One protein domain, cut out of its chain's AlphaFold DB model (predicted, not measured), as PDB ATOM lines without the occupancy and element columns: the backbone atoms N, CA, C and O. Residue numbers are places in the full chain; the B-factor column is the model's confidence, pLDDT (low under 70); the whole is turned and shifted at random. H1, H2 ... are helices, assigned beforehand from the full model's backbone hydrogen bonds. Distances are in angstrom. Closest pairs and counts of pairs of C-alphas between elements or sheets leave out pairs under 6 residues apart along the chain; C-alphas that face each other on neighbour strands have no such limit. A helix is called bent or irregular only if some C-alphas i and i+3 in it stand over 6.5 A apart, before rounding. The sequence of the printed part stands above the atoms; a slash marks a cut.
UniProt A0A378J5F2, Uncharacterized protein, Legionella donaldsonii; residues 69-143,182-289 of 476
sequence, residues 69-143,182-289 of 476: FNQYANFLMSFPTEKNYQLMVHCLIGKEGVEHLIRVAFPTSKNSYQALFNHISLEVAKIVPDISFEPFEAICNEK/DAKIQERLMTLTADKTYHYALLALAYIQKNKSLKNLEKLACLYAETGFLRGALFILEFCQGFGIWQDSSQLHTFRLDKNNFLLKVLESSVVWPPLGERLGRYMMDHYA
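What this domain is: This is residues 69 to 143 and 182 to 289 of the 476 residues of an uncharacterized protein of Legionella donaldsonii (UniProt A0A378J5F2). Five helices, H7 to H11, make an up-and-down bundle, each running against the one before it, with H9 nearest the middle of the domain; H2 and H4 pack on the H7 and H9 side of this bundle, and H3 crosses the beginning of H4. The short helices H1, H5 and H6 lie at the outside, and residues 249 to 254, of which 254 belongs to H10, stick out from the body. The printed part has 183 residues with eleven named helices, H1 to H11 along the chain, and no named strand, and the class is all helix. It is compact and rounded, with a radius of gyration of the C-alphas of 16.3 A and spans of 43 by 42 by 32 A.

How they stand to each other: H10, residues 254 to 272, the longest helix, touches H8, residues 214 to 226, at a shallow tilt of 22 degrees, the same way; the closest C-alphas, of Ala 225 and Ser 270, are 4.6 A apart. With residues 267 to 271 alone, H10 touches H11, residues 274 to 287, in a helical hairpin at a shallow tilt of 34 degrees, only just short of steep; the closest C-alphas are those of Ser 270 and Gly 277, 4.1 A. H8 and H9, residues 230 to 242, form another helical hairpin at a shallow tilt of 28 degrees, closest at C-alphas Ala 221 and Ala 233, 5.1 A. With residues 230 to 234 alone, H9 touches H11, closest at C-alphas Leu 230 and Leu 280, 5.9 A. H7, residues 199 to 210, touches H9 the same way at a steep tilt of 36 degrees, only just beyond shallow, with C-alphas Ala 201 and Gly 232 closest at 4.1 A. H7 and H8 are close but not clearly touching, C-alphas Ile 208 and Leu 217 being closest at 7.0 A. H2, residues 82 to 93, touches H9 at a steep tilt of 39 degrees, opposite ways, closest at C-alphas Cys 91 and Arg 231, 4.9 A. H4, residues 112 to 127, touches H2 with residues 113 to 117 alone, closest at C-alphas Gln 86 and Tyr 113, 5.6 A, and H7 with residues 121 to 127 alone, closest at C-alphas Val 124 and Ala 206, 6.1 A. H3, residues 95 to 105, is about perpendicular to H4 at 87 degrees and touches it, closest at C-alphas Ile 102 and Ser 112, 6.2 A. H6, residues 183 to 189, only just touches H4, with 3 pairs of C-alphas within 8 A, closest at Ile 127 and Ile 185, 6.7 A. H5, residues 134 to 142, only just touches H8, also with 3 pairs, closest at C-alphas Cys 140 and Lys 219, 6.1 A. H1, residues 69 to 76, touches no helix. Every O i to N i+4 pair is within hydrogen-bond range in H1, H2, H3 and H5 to H10, against 10 of 12 in H4 and 8 of 10 in H11.

Where its parts are: H10 runs 27.0 A from C-alpha 254 at (305.809, 295.547, 361.342) to C-alpha 272 at (280.820, 296.003, 351.014). H4 is 23.3 A long, H11 18.4 A, H8 18.0 A and H9 17.2 A. H11 is irregular, with C-alphas 276 and 279 at 7.7 A. H1 begins with C-alpha 69 at (313.011, 290.635, 344.103).

The domain as a whole: The two C-alphas farthest apart, of Thr 108 and Glu 142, are 49.2 A apart. Residues 144 to 181 are cut out, with 25.4 A between C-alphas 143 and 182. Of the links that are printed whole, H9 to H10 is long, with 11 residues. The mean pLDDT of the printed part is 73.4; 49 residues are under 70, among them 69 to 84 and 240 to 259.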
ATOM      1  N   PHE A  69     313.753 291.554 344.972       47.50
ATOM      2  CA  PHE A  69     313.011 290.635 344.103       47.50
ATOM      3  C   PHE A  69     313.881 289.448 343.681       47.50
ATOM      4  O   PHE A  69     313.466 288.311 343.848       47.50
ATOM      5  N   ASN A  70     315.126 289.671 343.243       47.38
ATOM      6  CA  ASN A  70     316.038 288.577 342.895       47.38
ATOM      7  C   ASN A  70     316.484 287.754 344.121       47.38
ATOM      8  O   ASN A  70     316.709 286.556 343.997       47.38
ATOM      9  N   GLN A  71     316.610 288.354 345.310       47.16
ATOM     10  CA  GLN A  71     316.920 287.631 346.550       47.16
ATOM     11  C   GLN A  71     315.737 286.771 347.018       47.16
ATOM     12  O   GLN A  71     315.953 285.619 347.382       47.16
ATOM     13  N   TYR A  72     314.507 287.288 346.951       45.56
ATOM     14  CA  TYR A  72     313.293 286.523 347.233       45.56
ATOM     15  C   TYR A  72     313.022 285.471 346.159       45.56
ATOM     16  O   TYR A  72     312.723 284.343 346.513       45.56
ATOM     17  N   ALA A  73     313.223 285.764 344.873       44.19
ATOM     18  CA  ALA A  73     313.135 284.772 343.806       44.19
ATOM     19  C   ALA A  73     314.160 283.645 344.013       44.19
ATOM     20  O   ALA A  73     313.788 282.481 343.967       44.19
ATOM     21  N   ASN A  74     315.417 283.957 344.350       43.88
ATOM     22  CA  ASN A  74     316.430 282.945 344.680       43.88
ATOM     23  C   ASN A  74     316.104 282.142 345.958       43.88
ATOM     24  O   ASN A  74     316.565 281.012 346.091       43.88
ATOM     25  N   PHE A  75     315.315 282.698 346.882       41.53
ATOM     26  CA  PHE A  75     314.815 282.001 348.073       41.53
ATOM     27  C   PHE A  75     313.580 281.132 347.757       41.53
ATOM     28  O   PHE A  75     313.516 279.981 348.174       41.53
ATOM     29  N   LEU A  76     312.652 281.620 346.931       39.38
ATOM     30  CA  LEU A  76     311.470 280.900 346.431       39.38
ATOM     31  C   LEU A  76     311.833 279.827 345.382       39.38
ATOM     32  O   LEU A  76     311.114 278.847 345.205       39.38
ATOM     33  N   MET A  77     313.010 279.926 344.755       43.56
ATOM     34  CA  MET A  77     313.643 278.820 344.022       43.56
ATOM     35  C   MET A  77     314.053 277.655 344.945       43.56
ATOM     36  O   MET A  77     314.389 276.582 344.450       43.56
ATOM     37  N   SER A  78     313.963 277.820 346.274       44.03
ATOM     38  CA  SER A  78     313.943 276.727 347.259       44.03
ATOM     39  C   SER A  78     312.530 276.422 347.801       44.03
ATOM     40  O   SER A  78     312.385 276.065 348.966       44.03
ATOM     41  N   PHE A  79     311.536 276.487 346.897       38.91
ATOM     42  CA  PHE A  79     310.086 276.198 346.989       38.91
ATOM     43  C   PHE A  79     309.153 277.421 347.184       38.91
ATOM     44  O   PHE A  79     309.526 278.344 347.911       38.91
ATOM     45  N   PRO A  80     307.918 277.417 346.608       48.25
ATOM     46  CA  PRO A  80     307.257 276.326 345.868       48.25
ATOM     47  C   PRO A  80     306.873 276.617 344.391       48.25
ATOM     48  O   PRO A  80     306.447 277.707 344.037       48.25
ATOM     49  N   THR A  81     306.954 275.557 343.574       58.25
ATOM     50  CA  THR A  81     306.157 275.213 342.363       58.25
ATOM     51  C   THR A  81     305.785 276.240 341.276       58.25
ATOM     52  O   THR A  81     305.218 277.301 341.509       58.25
ATOM     53  N   GLU A  82     305.890 275.759 340.030       61.44
ATOM     54  CA  GLU A  82     305.339 276.324 338.783       61.44
ATOM     55  C   GLU A  82     303.879 276.822 338.887       61.44
ATOM     56  O   GLU A  82     303.550 277.843 338.284       61.44
ATOM     57  N   LYS A  83     303.044 276.180 339.729       68.31
ATOM     58  CA  LYS A  83     301.641 276.551 340.005       68.31
ATOM     59  C   LYS A  83     301.450 278.034 340.384       68.31
ATOM     60  O   LYS A  83     300.437 278.622 340.015       68.31
ATOM     61  N   ASN A  84     302.411 278.665 341.063       68.88
ATOM     62  CA  ASN A  84     302.289 280.079 341.442       68.88
ATOM     63  C   ASN A  84     302.455 281.003 340.224       68.88
ATOM     64  O   ASN A  84     301.685 281.944 340.046       68.88
ATOM     65  N   TYR A  85     303.412 280.701 339.338       72.50
ATOM     66  CA  TYR A  85     303.560 281.430 338.075       72.50
ATOM     67  C   TYR A  85     302.395 281.153 337.119       72.50
ATOM     68  O   TYR A  85     301.973 282.077 336.433       72.50
ATOM     69  N   GLN A  86     301.854 279.927 337.110       76.94
ATOM     70  CA  GLN A  86     300.633 279.561 336.382       76.94
ATOM     71  C   GLN A  86     299.458 280.462 336.790       76.94
ATOM     72  O   GLN A  86     298.909 281.140 335.926       76.94
ATOM     73  N   LEU A  87     299.149 280.561 338.093       77.69
ATOM     74  CA  LEU A  87     298.104 281.460 338.609       77.69
ATOM     75  C   LEU A  87     298.327 282.907 338.156       77.69
ATOM     76  O   LEU A  87     297.436 283.527 337.585       77.69
ATOM     77  N   MET A  88     299.544 283.424 338.340       79.81
ATOM     78  CA  MET A  88     299.885 284.797 337.963       79.81
ATOM     79  C   MET A  88     299.640 285.090 336.477       79.81
ATOM     80  O   MET A  88     299.125 286.159 336.163       79.81
ATOM     81  N   VAL A  89     299.982 284.182 335.552       82.38
ATOM     82  CA  VAL A  89     299.739 284.427 334.116       82.38
ATOM     83  C   VAL A  89     298.311 284.106 333.672       82.38
ATOM     84  O   VAL A  89     297.825 284.774 332.763       82.38
ATOM     85  N   HIS A  90     297.599 283.187 334.339       85.25
ATOM     86  CA  HIS A  90     296.151 283.023 334.142       85.25
ATOM     87  C   HIS A  90     295.410 284.308 334.556       85.25
ATOM     88  O   HIS A  90     294.560 284.786 333.813       85.25
ATOM     89  N   CYS A  91     295.786 284.949 335.669       85.31
ATOM     90  CA  CYS A  91     295.229 286.254 336.039       85.31
ATOM     91  C   CYS A  91     295.597 287.371 335.045       85.31
ATOM     92  O   CYS A  91     294.769 288.239 334.799       85.31
ATOM     93  N   LEU A  92     296.808 287.370 334.465       85.94
ATOM     94  CA  LEU A  92     297.260 288.450 333.571       85.94
ATOM     95  C   LEU A  92     296.773 288.360 332.118       85.94
ATOM     96  O   LEU A  92     296.690 289.407 331.484       85.94
ATOM     97  N   ILE A  93     296.543 287.165 331.560       85.81
ATOM     98  CA  ILE A  93     296.171 286.986 330.135       85.81
ATOM     99  C   ILE A  93     295.292 285.749 329.832       85.81
ATOM    100  O   ILE A  93     294.959 285.528 328.667       85.81
ATOM    101  N   GLY A  94     294.940 284.940 330.838       86.19
ATOM    102  CA  GLY A  94     294.043 283.785 330.701       86.19
ATOM    103  C   GLY A  94     294.708 282.501 330.227       86.19
ATOM    104  O   GLY A  94     295.641 282.523 329.425       86.19
ATOM    105  N   LYS A  95     294.210 281.352 330.695       84.75
ATOM    106  CA  LYS A  95     294.745 280.016 330.374       84.75
ATOM    107  C   LYS A  95     294.905 279.760 328.877       84.75
ATOM    108  O   LYS A  95     295.941 279.248 328.465       84.75
ATOM    109  N   GLU A  96     293.938 280.151 328.045       82.50
ATOM    110  CA  GLU A  96     294.045 279.964 326.591       82.50
ATOM    111  C   GLU A  96     295.143 280.837 325.966       82.50
ATOM    112  O   GLU A  96     295.937 280.347 325.159       82.50
ATOM    113  N   GLY A  97     295.249 282.105 326.383       82.19
ATOM    114  CA  GLY A  97     296.327 283.006 325.969       82.19
ATOM    115  C   GLY A  97     297.700 282.498 326.415       82.19
ATOM    116  O   GLY A  97     298.659 282.511 325.642       82.19
ATOM    117  N   VAL A  98     297.778 281.959 327.634       84.94
ATOM    118  CA  VAL A  98     298.965 281.307 328.201       84.94
ATOM    119  C   VAL A  98     299.365 280.076 327.397       84.94
ATOM    120  O   VAL A  98     300.511 279.981 326.957       84.94
ATOM    121  N   GLU A  99     298.441 279.146 327.156       83.19
ATOM    122  CA  GLU A  99     298.712 277.943 326.372       83.19
ATOM    123  C   GLU A  99     299.103 278.282 324.931       83.19
ATOM    124  O   GLU A  99     300.039 277.681 324.398       83.19
ATOM    125  N   HIS A 100     298.454 279.268 324.306       82.75
ATOM    126  CA  HIS A 100     298.826 279.749 322.979       82.75
ATOM    127  C   HIS A 100     300.257 280.305 322.966       82.75
ATOM    128  O   HIS A 100     301.094 279.833 322.192       82.75
ATOM    129  N   LEU A 101     300.572 281.263 323.845       79.75
ATOM    130  CA  LEU A 101     301.886 281.910 323.894       79.75
ATOM    131  C   LEU A 101     303.008 280.942 324.292       79.75
ATOM    132  O   LEU A 101     304.100 281.022 323.730       79.75
ATOM    133  N   ILE A 102     302.757 279.970 325.175       79.38
ATOM    134  CA  ILE A 102     303.726 278.903 325.468       79.38
ATOM    135  C   ILE A 102     304.007 278.069 324.210       79.38
ATOM    136  O   ILE A 102     305.175 277.833 323.892       79.38
ATOM    137  N   ARG A 103     302.969 277.666 323.462       78.06
ATOM    138  CA  ARG A 103     303.113 276.856 322.238       78.06
ATOM    139  C   ARG A 103     303.867 277.589 321.120       78.06
ATOM    140  O   ARG A 103     304.626 276.935 320.408       78.06
ATOM    141  N   VAL A 104     303.674 278.904 320.946       76.75
ATOM    142  CA  VAL A 104     304.288 279.660 319.830       76.75
ATOM    143  C   VAL A 104     305.601 280.369 320.183       76.75
ATOM    144  O   VAL A 104     306.480 280.441 319.329       76.75
ATOM    145  N   ALA A 105     305.764 280.864 321.415       71.88
ATOM    146  CA  ALA A 105     306.915 281.685 321.817       71.88
ATOM    147  C   ALA A 105     307.873 280.996 322.808       71.88
ATOM    148  O   ALA A 105     309.057 281.332 322.828       71.88
ATOM    149  N   PHE A 106     307.413 280.005 323.588       71.38
ATOM    150  CA  PHE A 106     308.236 279.312 324.597       71.38
ATOM    151  C   PHE A 106     308.274 277.763 324.486       71.38
ATOM    152  O   PHE A 106     308.387 277.098 325.523       71.38
ATOM    153  N   PRO A 107     308.259 277.143 323.280       63.56
ATOM    154  CA  PRO A 107     307.976 275.708 323.087       63.56
ATOM    155  C   PRO A 107     309.023 274.719 323.639       63.56
ATOM    156  O   PRO A 107     308.847 273.508 323.518       63.56
ATOM    157  N   THR A 108     310.133 275.197 324.207       58.50
ATOM    158  CA  THR A 108     311.245 274.369 324.716       58.50
ATOM    159  C   THR A 108     311.620 274.658 326.174       58.50
ATOM    160  O   THR A 108     312.553 274.044 326.697       58.50
ATOM    161  N   SER A 109     310.917 275.574 326.852       55.56
ATOM    162  CA  SER A 109     311.220 275.944 328.240       55.56
ATOM    163  C   SER A 109     310.669 274.924 329.240       55.56
ATOM    164  O   SER A 109     309.490 274.587 329.198       55.56
ATOM    165  N   LYS A 110     311.499 274.500 330.205       48.03
ATOM    166  CA  LYS A 110     311.040 273.798 331.422       48.03
ATOM    167  C   LYS A 110     310.413 274.727 332.471       48.03
ATOM    168  O   LYS A 110     309.872 274.237 333.452       48.03
ATOM    169  N   ASN A 111     310.502 276.040 332.264       57.03
ATOM    170  CA  ASN A 111     309.940 277.082 333.118       57.03
ATOM    171  C   ASN A 111     309.032 277.964 332.240       57.03
ATOM    172  O   ASN A 111     309.313 279.147 332.028       57.03
ATOM    173  N   SER A 112     308.013 277.371 331.616       74.75
ATOM    174  CA  SER A 112     307.204 278.012 330.568       74.75
ATOM    175  C   SER A 112     306.434 279.228 331.101       74.75
ATOM    176  O   SER A 112     306.620 280.341 330.606       74.75
ATOM    177  N   TYR A 113     305.668 279.045 332.179       75.50
ATOM    178  CA  TYR A 113     304.875 280.093 332.832       75.50
ATOM    179  C   TYR A 113     305.741 281.235 333.393       75.50
ATOM    180  O   TYR A 113     305.375 282.403 333.279       75.50
ATOM    181  N   GLN A 114     306.928 280.935 333.938       73.50
ATOM    182  CA  GLN A 114     307.858 281.955 334.449       73.50
ATOM    183  C   GLN A 114     308.472 282.802 333.318       73.50
ATOM    184  O   GLN A 114     308.576 284.023 333.446       73.50
ATOM    185  N   ALA A 115     308.869 282.174 332.205       72.69
ATOM    186  CA  ALA A 115     309.396 282.888 331.039       72.69
ATOM    187  C   ALA A 115     308.326 283.796 330.408       72.69
ATOM    188  O   ALA A 115     308.598 284.959 330.104       72.69
ATOM    189  N   LEU A 116     307.095 283.289 330.301       76.94
ATOM    190  CA  LEU A 116     305.936 284.040 329.832       76.94
ATOM    191  C   LEU A 116     305.585 285.217 330.758       76.94
ATOM    192  O   LEU A 116     305.398 286.330 330.272       76.94
ATOM    193  N   PHE A 117     305.572 285.017 332.082       77.75
ATOM    194  CA  PHE A 117     305.348 286.098 333.052       77.75
ATOM    195  C   PHE A 117     306.348 287.250 332.873       77.75
ATOM    196  O   PHE A 117     305.965 288.424 332.849       77.75
ATOM    197  N   ASN A 118     307.631 286.918 332.706       72.69
ATOM    198  CA  ASN A 118     308.682 287.904 332.463       72.69
ATOM    199  C   ASN A 118     308.459 288.656 331.140       72.69
ATOM    200  O   ASN A 118     308.657 289.870 331.094       72.69
ATOM    201  N   HIS A 119     308.011 287.972 330.082       77.56
ATOM    202  CA  HIS A 119     307.678 288.605 328.806       77.56
ATOM    203  C   HIS A 119     306.504 289.588 328.935       77.56
ATOM    204  O   HIS A 119     306.679 290.759 328.605       77.56
ATOM    205  N   ILE A 120     305.365 289.165 329.497       81.25
ATOM    206  CA  ILE A 120     304.194 290.036 329.720       81.25
ATOM    207  C   ILE A 120     304.598 291.275 330.536       81.25
ATOM    208  O   ILE A 120     304.283 292.406 330.169       81.25
ATOM    209  N   SER A 121     305.380 291.071 331.600       76.00
ATOM    210  CA  SER A 121     305.886 292.146 332.463       76.00
ATOM    211  C   SER A 121     306.754 293.168 331.723       76.00
ATOM    212  O   SER A 121     306.678 294.362 332.023       76.00
ATOM    213  N   LEU A 122     307.570 292.716 330.766       74.06
ATOM    214  CA  LEU A 122     308.423 293.568 329.933       74.06
ATOM    215  C   LEU A 122     307.635 294.339 328.874       74.06
ATOM    216  O   LEU A 122     307.990 295.477 328.571       74.06
ATOM    217  N   GLU A 123     306.577 293.752 328.319       80.50
ATOM    218  CA  GLU A 123     305.700 294.435 327.368       80.50
ATOM    219  C   GLU A 123     304.840 295.497 328.066       80.50
ATOM    220  O   GLU A 123     304.844 296.651 327.638       80.50
ATOM    221  N   VAL A 124     304.213 295.178 329.206       82.56
ATOM    222  CA  VAL A 124     303.469 296.160 330.019       82.56
ATOM    223  C   VAL A 124     304.361 297.329 330.454       82.56
ATOM    224  O   VAL A 124     303.930 298.484 330.399       82.56
ATOM    225  N   ALA A 125     305.640 297.084 330.759       77.56
ATOM    226  CA  ALA A 125     306.599 298.144 331.084       77.56
ATOM    227  C   ALA A 125     306.844 299.152 329.936       77.56
ATOM    228  O   ALA A 125     307.312 300.266 330.196       77.56
ATOM    229  N   LYS A 126     306.506 298.808 328.681       78.00
ATOM    230  CA  LYS A 126     306.501 299.730 327.525       78.00
ATOM    231  C   LYS A 126     305.223 300.576 327.455       78.00
ATOM    232  O   LYS A 126     305.244 301.643 326.845       78.00
ATOM    233  N   ILE A 127     304.133 300.118 328.072       80.69
ATOM    234  CA  ILE A 127     302.830 300.801 328.134       80.69
ATOM    235  C   ILE A 127     302.791 301.802 329.304       80.69
ATOM    236  O   ILE A 127     302.330 302.927 329.130       80.69
ATOM    237  N   VAL A 128     303.376 301.439 330.456       78.25
ATOM    238  CA  VAL A 128     303.480 302.254 331.692       78.25
ATOM    239  C   VAL A 128     303.783 303.756 331.502       78.25
ATOM    240  O   VAL A 128     303.219 304.553 332.255       78.25
ATOM    241  N   PRO A 129     304.666 304.202 330.581       79.25
ATOM    242  CA  PRO A 129     304.955 305.627 330.410       79.25
ATOM    243  C   PRO A 129     303.771 306.467 329.913       79.25
ATOM    244  O   PRO A 129     303.759 307.665 330.180       79.25
ATOM    245  N   ASP A 130     302.818 305.859 329.200       78.75
ATOM    246  CA  ASP A 130     301.688 306.552 328.566       78.75
ATOM    247  C   ASP A 130     300.422 306.600 329.451       78.75
ATOM    248  O   ASP A 130     299.548 307.424 329.206       78.75
ATOM    249  N   ILE A 131     300.316 305.757 330.487       81.38
ATOM    250  CA  ILE A 131     299.123 305.662 331.351       81.38
ATOM    251  C   ILE A 131     299.176 306.722 332.466       81.38
ATOM    252  O   ILE A 131     300.167 306.785 333.204       81.38
ATOM    253  N   SER A 132     298.114 307.517 332.657       83.38
ATOM    254  CA  SER A 132     297.950 308.335 333.874       83.38
ATOM    255  C   SER A 132     297.243 307.549 334.979       83.38
ATOM    256  O   SER A 132     296.399 306.703 334.717       83.38
ATOM    257  N   PHE A 133     297.600 307.840 336.229       81.62
ATOM    258  CA  PHE A 133     296.991 307.234 337.417       81.62
ATOM    259  C   PHE A 133     296.374 308.278 338.360       81.62
ATOM    260  O   PHE A 133     295.919 307.941 339.447       81.62
ATOM    261  N   GLU A 134     296.342 309.543 337.939       80.62
ATOM    262  CA  GLU A 134     295.807 310.658 338.725       80.62
ATOM    263  C   GLU A 134     294.290 310.546 339.008       80.62
ATOM    264  O   GLU A 134     293.917 310.823 340.149       80.62
ATOM    265  N   PRO A 135     293.413 310.081 338.083       76.31
ATOM    266  CA  PRO A 135     291.981 309.925 338.377       76.31
ATOM    267  C   PRO A 135     291.718 308.830 339.422       76.31
ATOM    268  O   PRO A 135     291.049 309.078 340.424       76.31
ATOM    269  N   PHE A 136     292.331 307.652 339.248       77.19
ATOM    270  CA  PHE A 136     292.356 306.585 340.253       77.19
ATOM    271  C   PHE A 136     292.868 307.081 341.619       77.19
ATOM    272  O   PHE A 136     292.266 306.784 342.652       77.19
ATOM    273  N   GLU A 137     293.969 307.847 341.656       78.56
ATOM    274  CA  GLU A 137     294.534 308.319 342.925       78.56
ATOM    275  C   GLU A 137     293.663 309.373 343.616       78.56
ATOM    276  O   GLU A 137     293.653 309.394 344.849       78.56
ATOM    277  N   ALA A 138     292.907 310.186 342.871       77.00
ATOM    278  CA  ALA A 138     291.898 311.089 343.424       77.00
ATOM    279  C   ALA A 138     290.758 310.308 344.101       77.00
ATOM    280  O   ALA A 138     290.555 310.456 345.305       77.00
ATOM    281  N   ILE A 139     290.108 309.391 343.378       73.50
ATOM    282  CA  ILE A 139     288.986 308.590 343.900       73.50
ATOM    283  C   ILE A 139     289.415 307.758 345.120       73.50
ATOM    284  O   ILE A 139     288.792 307.814 346.182       73.50
ATOM    285  N   CYS A 140     290.576 307.102 345.057       69.06
ATOM    286  CA  CYS A 140     291.117 306.365 346.200       69.06
ATOM    287  C   CYS A 140     291.608 307.259 347.362       69.06
ATOM    288  O   CYS A 140     292.132 306.729 348.345       69.06
ATOM    289  N   ASN A 141     291.591 308.592 347.252       68.69
ATOM    290  CA  ASN A 141     291.878 309.521 348.357       68.69
ATOM    291  C   ASN A 141     290.610 310.029 349.061       68.69
ATOM    292  O   ASN A 141     290.726 310.440 350.212       68.69
ATOM    293  N   GLU A 142     289.444 309.980 348.413       64.44
ATOM    294  CA  GLU A 142     288.168 310.462 348.974       64.44
ATOM    295  C   GLU A 142     287.457 309.386 349.808       64.44
ATOM    296  O   GLU A 142     286.867 309.700 350.835       64.44
ATOM    297  N   LYS A 143     287.685 308.110 349.465       52.28
ATOM    298  CA  LYS A 143     287.688 306.936 350.365       52.28
ATOM    299  C   LYS A 143     286.379 306.527 351.073       52.28
ATOM    300  O   LYS A 143     286.342 305.422 351.609       52.28
ATOM    301  N   ASP A 182     292.974 305.300 326.932       80.56
ATOM    302  CA  ASP A 182     292.874 305.717 325.535       80.56
ATOM    303  C   ASP A 182     292.988 304.525 324.562       80.56
ATOM    304  O   ASP A 182     293.453 303.429 324.901       80.56
ATOM    305  N   ALA A 183     292.585 304.750 323.309       84.56
ATOM    306  CA  ALA A 183     292.609 303.727 322.264       84.56
ATOM    307  C   ALA A 183     294.023 303.185 321.953       84.56
ATOM    308  O   ALA A 183     294.156 302.068 321.464       84.56
ATOM    309  N   LYS A 184     295.084 303.949 322.248       86.19
ATOM    310  CA  LYS A 184     296.494 303.596 322.003       86.19
ATOM    311  C   LYS A 184     297.041 302.694 323.117       86.19
ATOM    312  O   LYS A 184     297.880 301.830 322.858       86.19
ATOM    313  N   ILE A 185     296.576 302.865 324.352       85.50
ATOM    314  CA  ILE A 185     296.835 301.938 325.457       85.50
ATOM    315  C   ILE A 185     296.056 300.640 325.212       85.50
ATOM    316  O   ILE A 185     296.656 299.568 325.273       85.50
ATOM    317  N   GLN A 186     294.772 300.726 324.842       85.25
ATOM    318  CA  GLN A 186     293.951 299.558 324.493       85.25
ATOM    319  C   GLN A 186     294.552 298.749 323.328       85.25
ATOM    320  O   GLN A 186     294.724 297.541 323.465       85.25
ATOM    321  N   GLU A 187     294.961 299.393 322.226       87.25
ATOM    322  CA  GLU A 187     295.628 298.735 321.084       87.25
ATOM    323  C   GLU A 187     296.860 297.919 321.516       87.25
ATOM    324  O   GLU A 187     297.094 296.830 320.998       87.25
ATOM    325  N   ARG A 188     297.624 298.399 322.507       86.19
ATOM    326  CA  ARG A 188     298.788 297.680 323.050       86.19
ATOM    327  C   ARG A 188     298.420 296.570 324.029       86.19
ATOM    328  O   ARG A 188     299.082 295.540 324.038       86.19
ATOM    329  N   LEU A 189     297.389 296.741 324.852       86.62
ATOM    330  CA  LEU A 189     296.910 295.662 325.722       86.62
ATOM    331  C   LEU A 189     296.367 294.491 324.882       86.62
ATOM    332  O   LEU A 189     296.672 293.335 325.173       86.62
ATOM    333  N   MET A 190     295.721 294.792 323.748       86.94
ATOM    334  CA  MET A 190     295.310 293.802 322.743       86.94
ATOM    335  C   MET A 190     296.478 293.019 322.109       86.94
ATOM    336  O   MET A 190     296.241 291.947 321.555       86.94
ATOM    337  N   THR A 191     297.737 293.484 322.192       83.19
ATOM    338  CA  THR A 191     298.898 292.680 321.742       83.19
ATOM    339  C   THR A 191     299.354 291.641 322.767       83.19
ATOM    340  O   THR A 191     300.190 290.803 322.438       83.19
ATOM    341  N   LEU A 192     298.848 291.706 324.004       82.12
ATOM    342  CA  LEU A 192     299.160 290.767 325.087       82.12
ATOM    343  C   LEU A 192     298.050 289.742 325.293       82.12
ATOM    344  O   LEU A 192     298.333 288.570 325.529       82.12
ATOM    345  N   THR A 193     296.798 290.179 325.175       85.50
ATOM    346  CA  THR A 193     295.620 289.312 325.185       85.50
ATOM    347  C   THR A 193     294.452 289.999 324.484       85.50
ATOM    348  O   THR A 193     294.219 291.198 324.652       85.50
ATOM    349  N   ALA A 194     293.738 289.230 323.660       81.94
ATOM    350  CA  ALA A 194     292.595 289.711 322.891       81.94
ATOM    351  C   ALA A 194     291.300 289.793 323.720       81.94
ATOM    352  O   ALA A 194     290.348 290.445 323.294       81.94
ATOM    353  N   ASP A 195     291.266 289.150 324.889       82.31
ATOM    354  CA  ASP A 195     290.172 289.255 325.850       82.31
ATOM    355  C   ASP A 195     290.441 290.435 326.802       82.31
ATOM    356  O   ASP A 195     291.535 290.595 327.348       82.31
ATOM    357  N   LYS A 196     289.434 291.296 326.957       78.88
ATOM    358  CA  LYS A 196     289.524 292.555 327.703       78.88
ATOM    359  C   LYS A 196     289.424 292.383 329.217       78.88
ATOM    360  O   LYS A 196     289.881 293.273 329.924       78.88
ATOM    361  N   THR A 197     288.881 291.278 329.732       77.50
ATOM    362  CA  THR A 197     288.776 291.028 331.188       77.50
ATOM    363  C   THR A 197     290.153 291.114 331.862       77.50
ATOM    364  O   THR A 197     290.372 291.838 332.832       77.50
ATOM    365  N   TYR A 198     291.152 290.514 331.223       82.50
ATOM    366  CA  TYR A 198     292.558 290.543 331.621       82.50
ATOM    367  C   TYR A 198     293.232 291.921 331.569       82.50
ATOM    368  O   TYR A 198     294.271 292.122 332.206       82.50
ATOM    369  N   HIS A 199     292.682 292.895 330.829       84.38
ATOM    370  CA  HIS A 199     293.304 294.220 330.687       84.38
ATOM    371  C   HIS A 199     293.412 294.926 332.040       84.38
ATOM    372  O   HIS A 199     294.375 295.652 332.273       84.38
ATOM    373  N   TYR A 200     292.504 294.635 332.970       81.56
ATOM    374  CA  TYR A 200     292.517 295.168 334.331       81.56
ATOM    375  C   TYR A 200     293.654 294.587 335.184       81.56
ATOM    376  O   TYR A 200     294.323 295.323 335.908       81.56
ATOM    377  N   ALA A 201     293.983 293.303 335.030       84.00
ATOM    378  CA  ALA A 201     295.157 292.712 335.672       84.00
ATOM    379  C   ALA A 201     296.476 293.247 335.068       84.00
ATOM    380  O   ALA A 201     297.432 293.527 335.799       84.00
ATOM    381  N   LEU A 202     296.520 293.489 333.751       86.56
ATOM    382  CA  LEU A 202     297.642 294.168 333.085       86.56
ATOM    383  C   LEU A 202     297.774 295.645 333.511       86.56
ATOM    384  O   LEU A 202     298.890 296.157 333.627       86.56
ATOM    385  N   LEU A 203     296.665 296.331 333.802       84.94
ATOM    386  CA  LEU A 203     296.666 297.684 334.367       84.94
ATOM    387  C   LEU A 203     297.113 297.703 335.827       84.94
ATOM    388  O   LEU A 203     297.894 298.582 336.194       84.94
ATOM    389  N   ALA A 204     296.732 296.713 336.639       81.94
ATOM    390  CA  ALA A 204     297.302 296.537 337.970       81.94
ATOM    391  C   ALA A 204     298.824 296.335 337.897       81.94
ATOM    392  O   ALA A 204     299.570 297.006 338.611       81.94
ATOM    393  N   LEU A 205     299.305 295.495 336.971       82.62
ATOM    394  CA  LEU A 205     300.733 295.306 336.697       82.62
ATOM    395  C   LEU A 205     301.427 296.635 336.341       82.62
ATOM    396  O   LEU A 205     302.478 296.958 336.902       82.62
ATOM    397  N   ALA A 206     300.815 297.443 335.469       82.88
ATOM    398  CA  ALA A 206     301.309 298.769 335.104       82.88
ATOM    399  C   ALA A 206     301.318 299.749 336.296       82.88
ATOM    400  O   ALA A 206     302.281 300.503 336.481       82.88
ATOM    401  N   TYR A 207     300.275 299.712 337.131       80.06
ATOM    402  CA  TYR A 207     300.159 300.516 338.342       80.06
ATOM    403  C   TYR A 207     301.269 300.167 339.335       80.06
ATOM    404  O   TYR A 207     302.032 301.050 339.718       80.06
ATOM    405  N   ILE A 208     301.463 298.881 339.651       75.81
ATOM    406  CA  ILE A 208     302.563 298.374 340.494       75.81
ATOM    407  C   ILE A 208     303.932 298.828 339.948       75.81
ATOM    408  O   ILE A 208     304.811 299.259 340.701       75.81
ATOM    409  N   GLN A 209     304.138 298.774 338.627       73.81
ATOM    410  CA  GLN A 209     305.396 299.180 337.988       73.81
ATOM    411  C   GLN A 209     305.693 300.692 338.079       73.81
ATOM    412  O   GLN A 209     306.875 301.077 338.069       73.81
ATOM    413  N   LYS A 210     304.665 301.543 338.215       75.00
ATOM    414  CA  LYS A 210     304.778 303.007 338.370       75.00
ATOM    415  C   LYS A 210     304.761 303.449 339.842       75.00
ATOM    416  O   LYS A 210     305.673 304.165 340.258       75.00
ATOM    417  N   ASN A 211     303.802 302.962 340.627       70.38
ATOM    418  CA  ASN A 211     303.398 303.468 341.940       70.38
ATOM    419  C   ASN A 211     303.695 302.462 343.065       70.38
ATOM    420  O   ASN A 211     302.903 301.585 343.401       70.38
ATOM    421  N   LYS A 212     304.883 302.599 343.661       59.44
ATOM    422  CA  LYS A 212     305.518 301.574 344.509       59.44
ATOM    423  C   LYS A 212     305.412 301.906 345.992       59.44
ATOM    424  O   LYS A 212     306.415 302.205 346.638       59.44
ATOM    425  N   SER A 213     304.197 301.883 346.528       69.12
ATOM    426  CA  SER A 213     303.954 302.028 347.966       69.12
ATOM    427  C   SER A 213     302.905 301.014 348.419       69.12
ATOM    428  O   SER A 213     301.950 300.763 347.688       69.12
ATOM    429  N   LEU A 214     303.052 300.455 349.627       69.69
ATOM    430  CA  LEU A 214     302.058 299.536 350.198       69.69
ATOM    431  C   LEU A 214     300.658 300.168 350.216       69.69
ATOM    432  O   LEU A 214     299.704 299.533 349.790       69.69
ATOM    433  N   LYS A 215     300.555 301.449 350.598       74.88
ATOM    434  CA  LYS A 215     299.298 302.217 350.609       74.88
ATOM    435  C   LYS A 215     298.645 302.312 349.224       74.88
ATOM    436  O   LYS A 215     297.425 302.315 349.121       74.88
ATOM    437  N   ASN A 216     299.442 302.405 348.163       77.19
ATOM    438  CA  ASN A 216     298.946 302.486 346.790       77.19
ATOM    439  C   ASN A 216     298.496 301.105 346.274       77.19
ATOM    440  O   ASN A 216     297.510 301.030 345.549       77.19
ATOM    441  N   LEU A 217     299.161 300.018 346.688       77.69
ATOM    442  CA  LEU A 217     298.715 298.649 346.393       77.69
ATOM    443  C   LEU A 217     297.461 298.258 347.188       77.69
ATOM    444  O   LEU A 217     296.586 297.598 346.643       77.69
ATOM    445  N   GLU A 218     297.370 298.696 348.446       82.38
ATOM    446  CA  GLU A 218     296.216 298.502 349.334       82.38
ATOM    447  C   GLU A 218     294.970 299.134 348.713       82.38
ATOM    448  O   GLU A 218     294.001 298.437 348.450       82.38
ATOM    449  N   LYS A 219     295.049 300.422 348.351       83.38
ATOM    450  CA  LYS A 219     293.994 301.136 347.613       83.38
ATOM    451  C   LYS A 219     293.550 300.416 346.340       83.38
ATOM    452  O   LYS A 219     292.360 300.362 346.068       83.38
ATOM    453  N   LEU A 220     294.496 299.898 345.554       84.62
ATOM    454  CA  LEU A 220     294.187 299.229 344.291       84.62
ATOM    455  C   LEU A 220     293.466 297.894 344.516       84.62
ATOM    456  O   LEU A 220     292.481 297.621 343.837       84.62
ATOM    457  N   ALA A 221     293.933 297.090 345.472       85.94
ATOM    458  CA  ALA A 221     293.297 295.824 345.821       85.94
ATOM    459  C   ALA A 221     291.914 296.036 346.461       85.94
ATOM    460  O   ALA A 221     290.976 295.346 346.081       85.94
ATOM    461  N   CYS A 222     291.773 297.021 347.357       86.50
ATOM    462  CA  CYS A 222     290.487 297.442 347.921       86.50
ATOM    463  C   CYS A 222     289.508 297.886 346.828       86.50
ATOM    464  O   CYS A 222     288.417 297.336 346.741       86.50
ATOM    465  N   LEU A 223     289.915 298.791 345.928       85.31
ATOM    466  CA  LEU A 223     289.036 299.243 344.848       85.31
ATOM    467  C   LEU A 223     288.602 298.078 343.954       85.31
ATOM    468  O   LEU A 223     287.427 297.971 343.630       85.31
ATOM    469  N   TYR A 224     289.521 297.188 343.567       87.56
ATOM    470  CA  TYR A 224     289.192 296.032 342.724       87.56
ATOM    471  C   TYR A 224     288.303 295.007 343.453       87.56
ATOM    472  O   TYR A 224     287.511 294.336 342.799       87.56
ATOM    473  N   ALA A 225     288.400 294.909 344.781       85.62
ATOM    474  CA  ALA A 225     287.509 294.104 345.615       85.62
ATOM    475  C   ALA A 225     286.094 294.707 345.703       85.62
ATOM    476  O   ALA A 225     285.121 294.003 345.455       85.62
ATOM    477  N   GLU A 226     285.993 296.018 345.955       83.19
ATOM    478  CA  GLU A 226     284.740 296.797 345.960       83.19
ATOM    479  C   GLU A 226     284.021 296.788 344.601       83.19
ATOM    480  O   GLU A 226     282.816 297.007 344.544       83.19
ATOM    481  N   THR A 227     284.754 296.568 343.504       81.19
ATOM    482  CA  THR A 227     284.250 296.682 342.122       81.19
ATOM    483  C   THR A 227     284.280 295.365 341.337       81.19
ATOM    484  O   THR A 227     284.043 295.372 340.135       81.19
ATOM    485  N   GLY A 228     284.544 294.229 341.994       80.62
ATOM    486  CA  GLY A 228     284.409 292.883 341.412       80.62
ATOM    487  C   GLY A 228     285.485 292.439 340.408       80.62
ATOM    488  O   GLY A 228     285.305 291.427 339.730       80.62
ATOM    489  N   PHE A 229     286.623 293.137 340.313       85.12
ATOM    490  CA  PHE A 229     287.728 292.789 339.401       85.12
ATOM    491  C   PHE A 229     288.657 291.727 339.997       85.12
ATOM    492  O   PHE A 229     289.820 291.973 340.353       85.12
ATOM    493  N   LEU A 230     288.102 290.522 340.093       82.81
ATOM    494  CA  LEU A 230     288.677 289.333 340.705       82.81
ATOM    495  C   LEU A 230     290.107 289.036 340.232       82.81
ATOM    496  O   LEU A 230     290.995 288.888 341.071       82.81
ATOM    497  N   ARG A 231     290.382 288.995 338.921       84.50
ATOM    498  CA  ARG A 231     291.723 288.677 338.385       84.50
ATOM    499  C   ARG A 231     292.778 289.674 338.821       84.50
ATOM    500  O   ARG A 231     293.889 289.280 339.173       84.50
ATOM    501  N   GLY A 232     292.442 290.961 338.811       84.00
ATOM    502  CA  GLY A 232     293.355 292.012 339.239       84.00
ATOM    503  C   GLY A 232     293.600 291.981 340.750       84.00
ATOM    504  O   GLY A 232     294.745 292.111 341.180       84.00
ATOM    505  N   ALA A 233     292.558 291.739 341.553       85.19
ATOM    506  CA  ALA A 233     292.678 291.618 343.003       85.19
ATOM    507  C   ALA A 233     293.490 290.374 343.409       85.19
ATOM    508  O   ALA A 233     294.472 290.504 344.141       85.19
ATOM    509  N   LEU A 234     293.164 289.195 342.860       82.44
ATOM    510  CA  LEU A 234     293.944 287.960 343.023       82.44
ATOM    511  C   LEU A 234     295.392 288.144 342.568       82.44
ATOM    512  O   LEU A 234     296.312 287.696 343.247       82.44
ATOM    513  N   PHE A 235     295.620 288.840 341.450       82.50
ATOM    514  CA  PHE A 235     296.971 289.142 340.998       82.50
ATOM    515  C   PHE A 235     297.744 289.981 342.027       82.50
ATOM    516  O   PHE A 235     298.871 289.626 342.369       82.50
ATOM    517  N   ILE A 236     297.161 291.057 342.564       80.44
ATOM    518  CA  ILE A 236     297.826 291.889 343.582       80.44
ATOM    519  C   ILE A 236     298.075 291.084 344.865       80.44
ATOM    520  O   ILE A 236     299.164 291.186 345.434       80.44
ATOM    521  N   LEU A 237     297.108 290.273 345.302       77.56
ATOM    522  CA  LEU A 237     297.241 289.402 346.469       77.56
ATOM    523  C   LEU A 237     298.395 288.413 346.282       77.56
ATOM    524  O   LEU A 237     299.383 288.500 347.003       77.56
ATOM    525  N   GLU A 238     298.338 287.540 345.281       75.25
ATOM    526  CA  GLU A 238     299.313 286.457 345.118       75.25
ATOM    527  C   GLU A 238     300.704 286.965 344.705       75.25
ATOM    528  O   GLU A 238     301.720 286.565 345.284       75.25
ATOM    529  N   PHE A 239     300.788 287.895 343.746       70.62
ATOM    530  CA  PHE A 239     302.077 288.385 343.253       70.62
ATOM    531  C   PHE A 239     302.740 289.369 344.220       70.62
ATOM    532  O   PHE A 239     303.893 289.172 344.611       70.62
ATOM    533  N   CYS A 240     302.053 290.441 344.627       63.72
ATOM    534  CA  CYS A 240     302.716 291.471 345.429       63.72
ATOM    535  C   CYS A 240     303.013 290.988 346.853       63.72
ATOM    536  O   CYS A 240     304.064 291.347 347.394       63.72
ATOM    537  N   GLN A 241     302.154 290.136 347.426       60.09
ATOM    538  CA  GLN A 241     302.385 289.539 348.741       60.09
ATOM    539  C   GLN A 241     303.407 288.403 348.683       60.09
ATOM    540  O   GLN A 241     304.376 288.429 349.444       60.09
ATOM    541  N   GLY A 242     303.225 287.431 347.776       55.41
ATOM    542  CA  GLY A 242     304.078 286.243 347.680       55.41
ATOM    543  C   GLY A 242     305.544 286.582 347.404       55.41
ATOM    544  O   GLY A 242     306.446 285.941 347.943       55.41
ATOM    545  N   PHE A 243     305.789 287.652 346.639       53.50
ATOM    546  CA  PHE A 243     307.130 288.141 346.304       53.50
ATOM    547  C   PHE A 243     307.573 289.366 347.132       53.50
ATOM    548  O   PHE A 243     308.644 289.920 346.876       53.50
ATOM    549  N   GLY A 244     306.786 289.795 348.131       53.03
ATOM    550  CA  GLY A 244     307.156 290.854 349.084       53.03
ATOM    551  C   GLY A 244     307.440 292.222 348.452       53.03
ATOM    552  O   GLY A 244     308.286 292.972 348.939       53.03
ATOM    553  N   ILE A 245     306.759 292.554 347.354       52.84
ATOM    554  CA  ILE A 245     307.129 293.641 346.427       52.84
ATOM    555  C   ILE A 245     307.074 295.037 347.072       52.84
ATOM    556  O   ILE A 245     307.769 295.959 346.641       52.84
ATOM    557  N   TRP A 246     306.293 295.183 348.139       51.12
ATOM    558  CA  TRP A 246     306.114 296.420 348.899       51.12
ATOM    559  C   TRP A 246     307.107 296.642 350.052       51.12
ATOM    560  O   TRP A 246     307.002 297.652 350.747       51.12
ATOM    561  N   GLN A 247     308.033 295.713 350.315       53.75
ATOM    562  CA  GLN A 247     308.922 295.789 351.481       53.75
ATOM    563  C   GLN A 247     309.886 296.987 351.428       53.75
ATOM    564  O   GLN A 247     310.905 296.936 350.726       53.75
ATOM    565  N   ASP A 248     309.682 297.992 352.291       49.47
ATOM    566  CA  ASP A 248     310.818 298.799 352.741       49.47
ATOM    567  C   ASP A 248     311.632 298.004 353.774       49.47
ATOM    568  O   ASP A 248     311.175 297.613 354.848       49.47
ATOM    569  N   SER A 249     312.885 297.767 353.408       45.25
ATOM    570  CA  SER A 249     313.896 296.935 354.070       45.25
ATOM    571  C   SER A 249     314.271 297.291 355.522       45.25
ATOM    572  O   SER A 249     315.210 296.704 356.058       45.25
ATOM    573  N   SER A 250     313.597 298.251 356.154       48.16
ATOM    574  CA  SER A 250     313.838 298.682 357.539       48.16
ATOM    575  C   SER A 250     312.874 298.068 358.569       48.16
ATOM    576  O   SER A 250     313.125 298.180 359.766       48.16
ATOM    577  N   GLN A 251     311.790 297.414 358.129       50.84
ATOM    578  CA  GLN A 251     310.596 297.173 358.954       50.84
ATOM    579  C   GLN A 251     310.070 295.722 358.911       50.84
ATOM    580  O   GLN A 251     308.919 295.433 358.595       50.84
ATOM    581  N   LEU A 252     310.938 294.766 359.259       46.91
ATOM    582  CA  LEU A 252     310.655 293.329 359.105       46.91
ATOM    583  C   LEU A 252     309.719 292.730 360.182       46.91
ATOM    584  O   LEU A 252     309.183 291.643 359.982       46.91
ATOM    585  N   HIS A 253     309.500 293.425 361.306       45.94
ATOM    586  CA  HIS A 253     308.541 293.010 362.344       45.94
ATOM    587  C   HIS A 253     307.146 293.611 362.136       45.94
ATOM    588  O   HIS A 253     306.157 292.891 362.273       45.94
ATOM    589  N   THR A 254     307.061 294.886 361.743       50.06
ATOM    590  CA  THR A 254     305.809 295.547 361.342       50.06
ATOM    591  C   THR A 254     305.169 294.851 360.142       50.06
ATOM    592  O   THR A 254     303.967 294.619 360.177       50.06
ATOM    593  N   PHE A 255     305.968 294.326 359.200       49.19
ATOM    594  CA  PHE A 255     305.509 293.531 358.049       49.19
ATOM    595  C   PHE A 255     304.422 292.477 358.352       49.19
ATOM    596  O   PHE A 255     303.556 292.259 357.510       49.19
ATOM    597  N   ARG A 256     304.429 291.806 359.517       51.38
ATOM    598  CA  ARG A 256     303.368 290.829 359.863       51.38
ATOM    599  C   ARG A 256     302.036 291.490 360.230       51.38
ATOM    600  O   ARG A 256     300.993 290.965 359.857       51.38
ATOM    601  N   LEU A 257     302.081 292.619 360.931       52.00
ATOM    602  CA  LEU A 257     300.902 293.429 361.248       52.00
ATOM    603  C   LEU A 257     300.387 294.106 359.973       52.00
ATOM    604  O   LEU A 257     299.213 293.984 359.648       52.00
ATOM    605  N   ASP A 258     301.286 294.705 359.190       63.16
ATOM    606  CA  ASP A 258     300.972 295.339 357.907       63.16
ATOM    607  C   ASP A 258     300.347 294.347 356.913       63.16
ATOM    608  O   ASP A 258     299.398 294.699 356.217       63.16
ATOM    609  N   LYS A 259     300.827 293.092 356.872       66.25
ATOM    610  CA  LYS A 259     300.240 292.024 356.047       66.25
ATOM    611  C   LYS A 259     298.787 291.746 356.437       66.25
ATOM    612  O   LYS A 259     297.929 291.693 355.558       66.25
ATOM    613  N   ASN A 260     298.520 291.534 357.725       70.62
ATOM    614  CA  ASN A 260     297.169 291.226 358.188       70.62
ATOM    615  C   ASN A 260     296.244 292.431 357.980       70.62
ATOM    616  O   ASN A 260     295.161 292.260 357.441       70.62
ATOM    617  N   ASN A 261     296.703 293.645 358.288       76.50
ATOM    618  CA  ASN A 261     295.943 294.879 358.076       76.50
ATOM    619  C   ASN A 261     295.634 295.135 356.589       76.50
ATOM    620  O   ASN A 261     294.548 295.604 356.269       76.50
ATOM    621  N   PHE A 262     296.560 294.819 355.678       79.12
ATOM    622  CA  PHE A 262     296.320 294.865 354.231       79.12
ATOM    623  C   PHE A 262     295.235 293.862 353.826       79.12
ATOM    624  O   PHE A 262     294.259 294.235 353.183       79.12
ATOM    625  N   LEU A 263     295.387 292.593 354.221       81.38
ATOM    626  CA  LEU A 263     294.444 291.535 353.862       81.38
ATOM    627  C   LEU A 263     293.046 291.790 354.438       81.38
ATOM    628  O   LEU A 263     292.066 291.593 353.732       81.38
ATOM    629  N   LEU A 264     292.951 292.253 355.689       81.19
ATOM    630  CA  LEU A 264     291.680 292.557 356.352       81.19
ATOM    631  C   LEU A 264     290.937 293.699 355.647       81.19
ATOM    632  O   LEU A 264     289.736 293.592 355.457       81.19
ATOM    633  N   LYS A 265     291.632 294.740 355.168       85.00
ATOM    634  CA  LYS A 265     290.999 295.816 354.379       85.00
ATOM    635  C   LYS A 265     290.519 295.355 353.007       85.00
ATOM    636  O   LYS A 265     289.474 295.799 352.557       85.00
ATOM    637  N   VAL A 266     291.273 294.490 352.326       86.75
ATOM    638  CA  VAL A 266     290.835 293.940 351.030       86.75
ATOM    639  C   VAL A 266     289.650 292.985 351.231       86.75
ATOM    640  O   VAL A 266     288.750 292.959 350.396       86.75
ATOM    641  N   LEU A 267     289.594 292.279 352.370       85.00
ATOM    642  CA  LEU A 267     288.431 291.495 352.781       85.00
ATOM    643  C   LEU A 267     287.221 292.398 353.082       85.00
ATOM    644  O   LEU A 267     286.164 292.155 352.515       85.00
ATOM    645  N   GLU A 268     287.382 293.462 353.882       83.00
ATOM    646  CA  GLU A 268     286.344 294.485 354.125       83.00
ATOM    647  C   GLU A 268     285.775 295.009 352.803       83.00
ATOM    648  O   GLU A 268     284.578 294.898 352.558       83.00
ATOM    649  N   SER A 269     286.641 295.487 351.904       86.25
ATOM    650  CA  SER A 269     286.267 295.938 350.562       86.25
ATOM    651  C   SER A 269     285.510 294.876 349.751       86.25
ATOM    652  O   SER A 269     284.565 295.213 349.043       86.25
ATOM    653  N   SER A 270     285.870 293.591 349.875       83.88
ATOM    654  CA  SER A 270     285.181 292.487 349.185       83.88
ATOM    655  C   SER A 270     283.808 292.121 349.767       83.88
ATOM    656  O   SER A 270     283.076 291.366 349.131       83.88
ATOM    657  N   VAL A 271     283.441 292.631 350.950       79.62
ATOM    658  CA  VAL A 271     282.116 292.385 351.551       79.62
ATOM    659  C   VAL A 271     281.181 293.596 351.517       79.62
ATOM    660  O   VAL A 271     279.984 293.414 351.699       79.62
ATOM    661  N   VAL A 272     281.673 294.805 351.195       79.75
ATOM    662  CA  VAL A 272     280.820 296.003 351.014       79.75
ATOM    663  C   VAL A 272     279.714 295.751 349.985       79.75
ATOM    664  O   VAL A 272     278.554 296.064 350.240       79.75
ATOM    665  N   TRP A 273     280.071 295.149 348.846       78.31
ATOM    666  CA  TRP A 273     279.154 294.779 347.763       78.31
ATOM    667  C   TRP A 273     279.256 293.267 347.504       78.31
ATOM    668  O   TRP A 273     280.028 292.853 346.634       78.31
ATOM    669  N   PRO A 274     278.520 292.414 348.245       69.06
ATOM    670  CA  PRO A 274     278.662 290.963 348.133       69.06
ATOM    671  C   PRO A 274     278.515 290.408 346.703       69.06
ATOM    672  O   PRO A 274     279.378 289.616 346.328       69.06
ATOM    673  N   PRO A 275     277.550 290.852 345.861       74.62
ATOM    674  CA  PRO A 275     277.422 290.370 344.477       74.62
ATOM    675  C   PRO A 275     278.649 290.622 343.585       74.62
ATOM    676  O   PRO A 275     278.823 289.966 342.560       74.62
ATOM    677  N   LEU A 276     279.513 291.568 343.969       78.44
ATOM    678  CA  LEU A 276     280.761 291.883 343.275       78.44
ATOM    679  C   LEU A 276     281.959 291.163 343.902       78.44
ATOM    680  O   LEU A 276     282.796 290.600 343.195       78.44
ATOM    681  N   GLY A 277     282.061 291.207 345.229       78.06
ATOM    682  CA  GLY A 277     283.257 290.790 345.953       78.06
ATOM    683  C   GLY A 277     283.261 289.344 346.462       78.06
ATOM    684  O   GLY A 277     284.338 288.857 346.809       78.06
ATOM    685  N   GLU A 278     282.130 288.621 346.468       77.50
ATOM    686  CA  GLU A 278     282.013 287.286 347.090       77.50
ATOM    687  C   GLU A 278     283.109 286.313 346.639       77.50
ATOM    688  O   GLU A 278     283.766 285.694 347.478       77.50
ATOM    689  N   ARG A 279     283.351 286.198 345.325       79.44
ATOM    690  CA  ARG A 279     284.368 285.282 344.776       79.44
ATOM    691  C   ARG A 279     285.757 285.577 345.354       79.44
ATOM    692  O   ARG A 279     286.494 284.652 345.693       79.44
ATOM    693  N   LEU A 280     286.103 286.854 345.520       82.75
ATOM    694  CA  LEU A 280     287.368 287.272 346.119       82.75
ATOM    695  C   LEU A 280     287.385 287.014 347.632       82.75
ATOM    696  O   LEU A 280     288.347 286.434 348.132       82.75
ATOM    697  N   GLY A 281     286.321 287.394 348.344       80.06
ATOM    698  CA  GLY A 281     286.191 287.188 349.786       80.06
ATOM    699  C   GLY A 281     286.290 285.710 350.168       80.06
ATOM    700  O   GLY A 281     287.061 285.354 351.059       80.06
ATOM    701  N   ARG A 282     285.599 284.827 349.434       78.06
ATOM    702  CA  ARG A 282     285.669 283.368 349.605       78.06
ATOM    703  C   ARG A 282     287.078 282.833 349.381       78.06
ATOM    704  O   ARG A 282     287.587 282.125 350.244       78.06
ATOM    705  N   TYR A 283     287.733 283.200 348.273       80.75
ATOM    706  CA  TYR A 283     289.133 282.822 348.031       80.75
ATOM    707  C   TYR A 283     290.034 283.269 349.184       80.75
ATOM    708  O   TYR A 283     290.880 282.514 349.663       80.75
ATOM    709  N   MET A 284     289.846 284.505 349.653       80.62
ATOM    710  CA  MET A 284     290.660 285.047 350.726       80.62
ATOM    711  C   MET A 284     290.454 284.286 352.036       80.62
ATOM    712  O   MET A 284     291.442 283.968 352.696       80.62
ATOM    713  N   MET A 285     289.213 283.945 352.385       77.94
ATOM    714  CA  MET A 285     288.898 283.149 353.571       77.94
ATOM    715  C   MET A 285     289.418 281.708 353.457       77.94
ATOM    716  O   MET A 285     290.090 281.238 354.367       77.94
ATOM    717  N   ASP A 286     289.265 281.019 352.323       75.81
ATOM    718  CA  ASP A 286     289.788 279.650 352.189       75.81
ATOM    719  C   ASP A 286     291.331 279.558 352.137       75.81
ATOM    720  O   ASP A 286     291.887 278.502 352.459       75.81
ATOM    721  N   HIS A 287     292.052 280.632 351.789       75.31
ATOM    722  CA  HIS A 287     293.518 280.600 351.631       75.31
ATOM    723  C   HIS A 287     294.337 281.439 352.634       75.31
ATOM    724  O   HIS A 287     295.527 281.149 352.805       75.31
ATOM    725  N   TYR A 288     293.762 282.416 353.347       76.19
ATOM    726  CA  TYR A 288     294.495 283.274 354.294       76.19
ATOM    727  C   TYR A 288     293.986 283.169 355.739       76.19
ATOM    728  O   TYR A 288     292.842 283.478 356.046       76.19
ATOM    729  N   ALA A 289     294.882 282.808 356.665       73.44
ATOM    730  CA  ALA A 289     294.584 282.669 358.095       73.44
ATOM    731  C   ALA A 289     294.340 284.017 358.812       73.44
ATOM    732  O   ALA A 289     295.194 284.522 359.551       73.44
TER     733      ALA A 289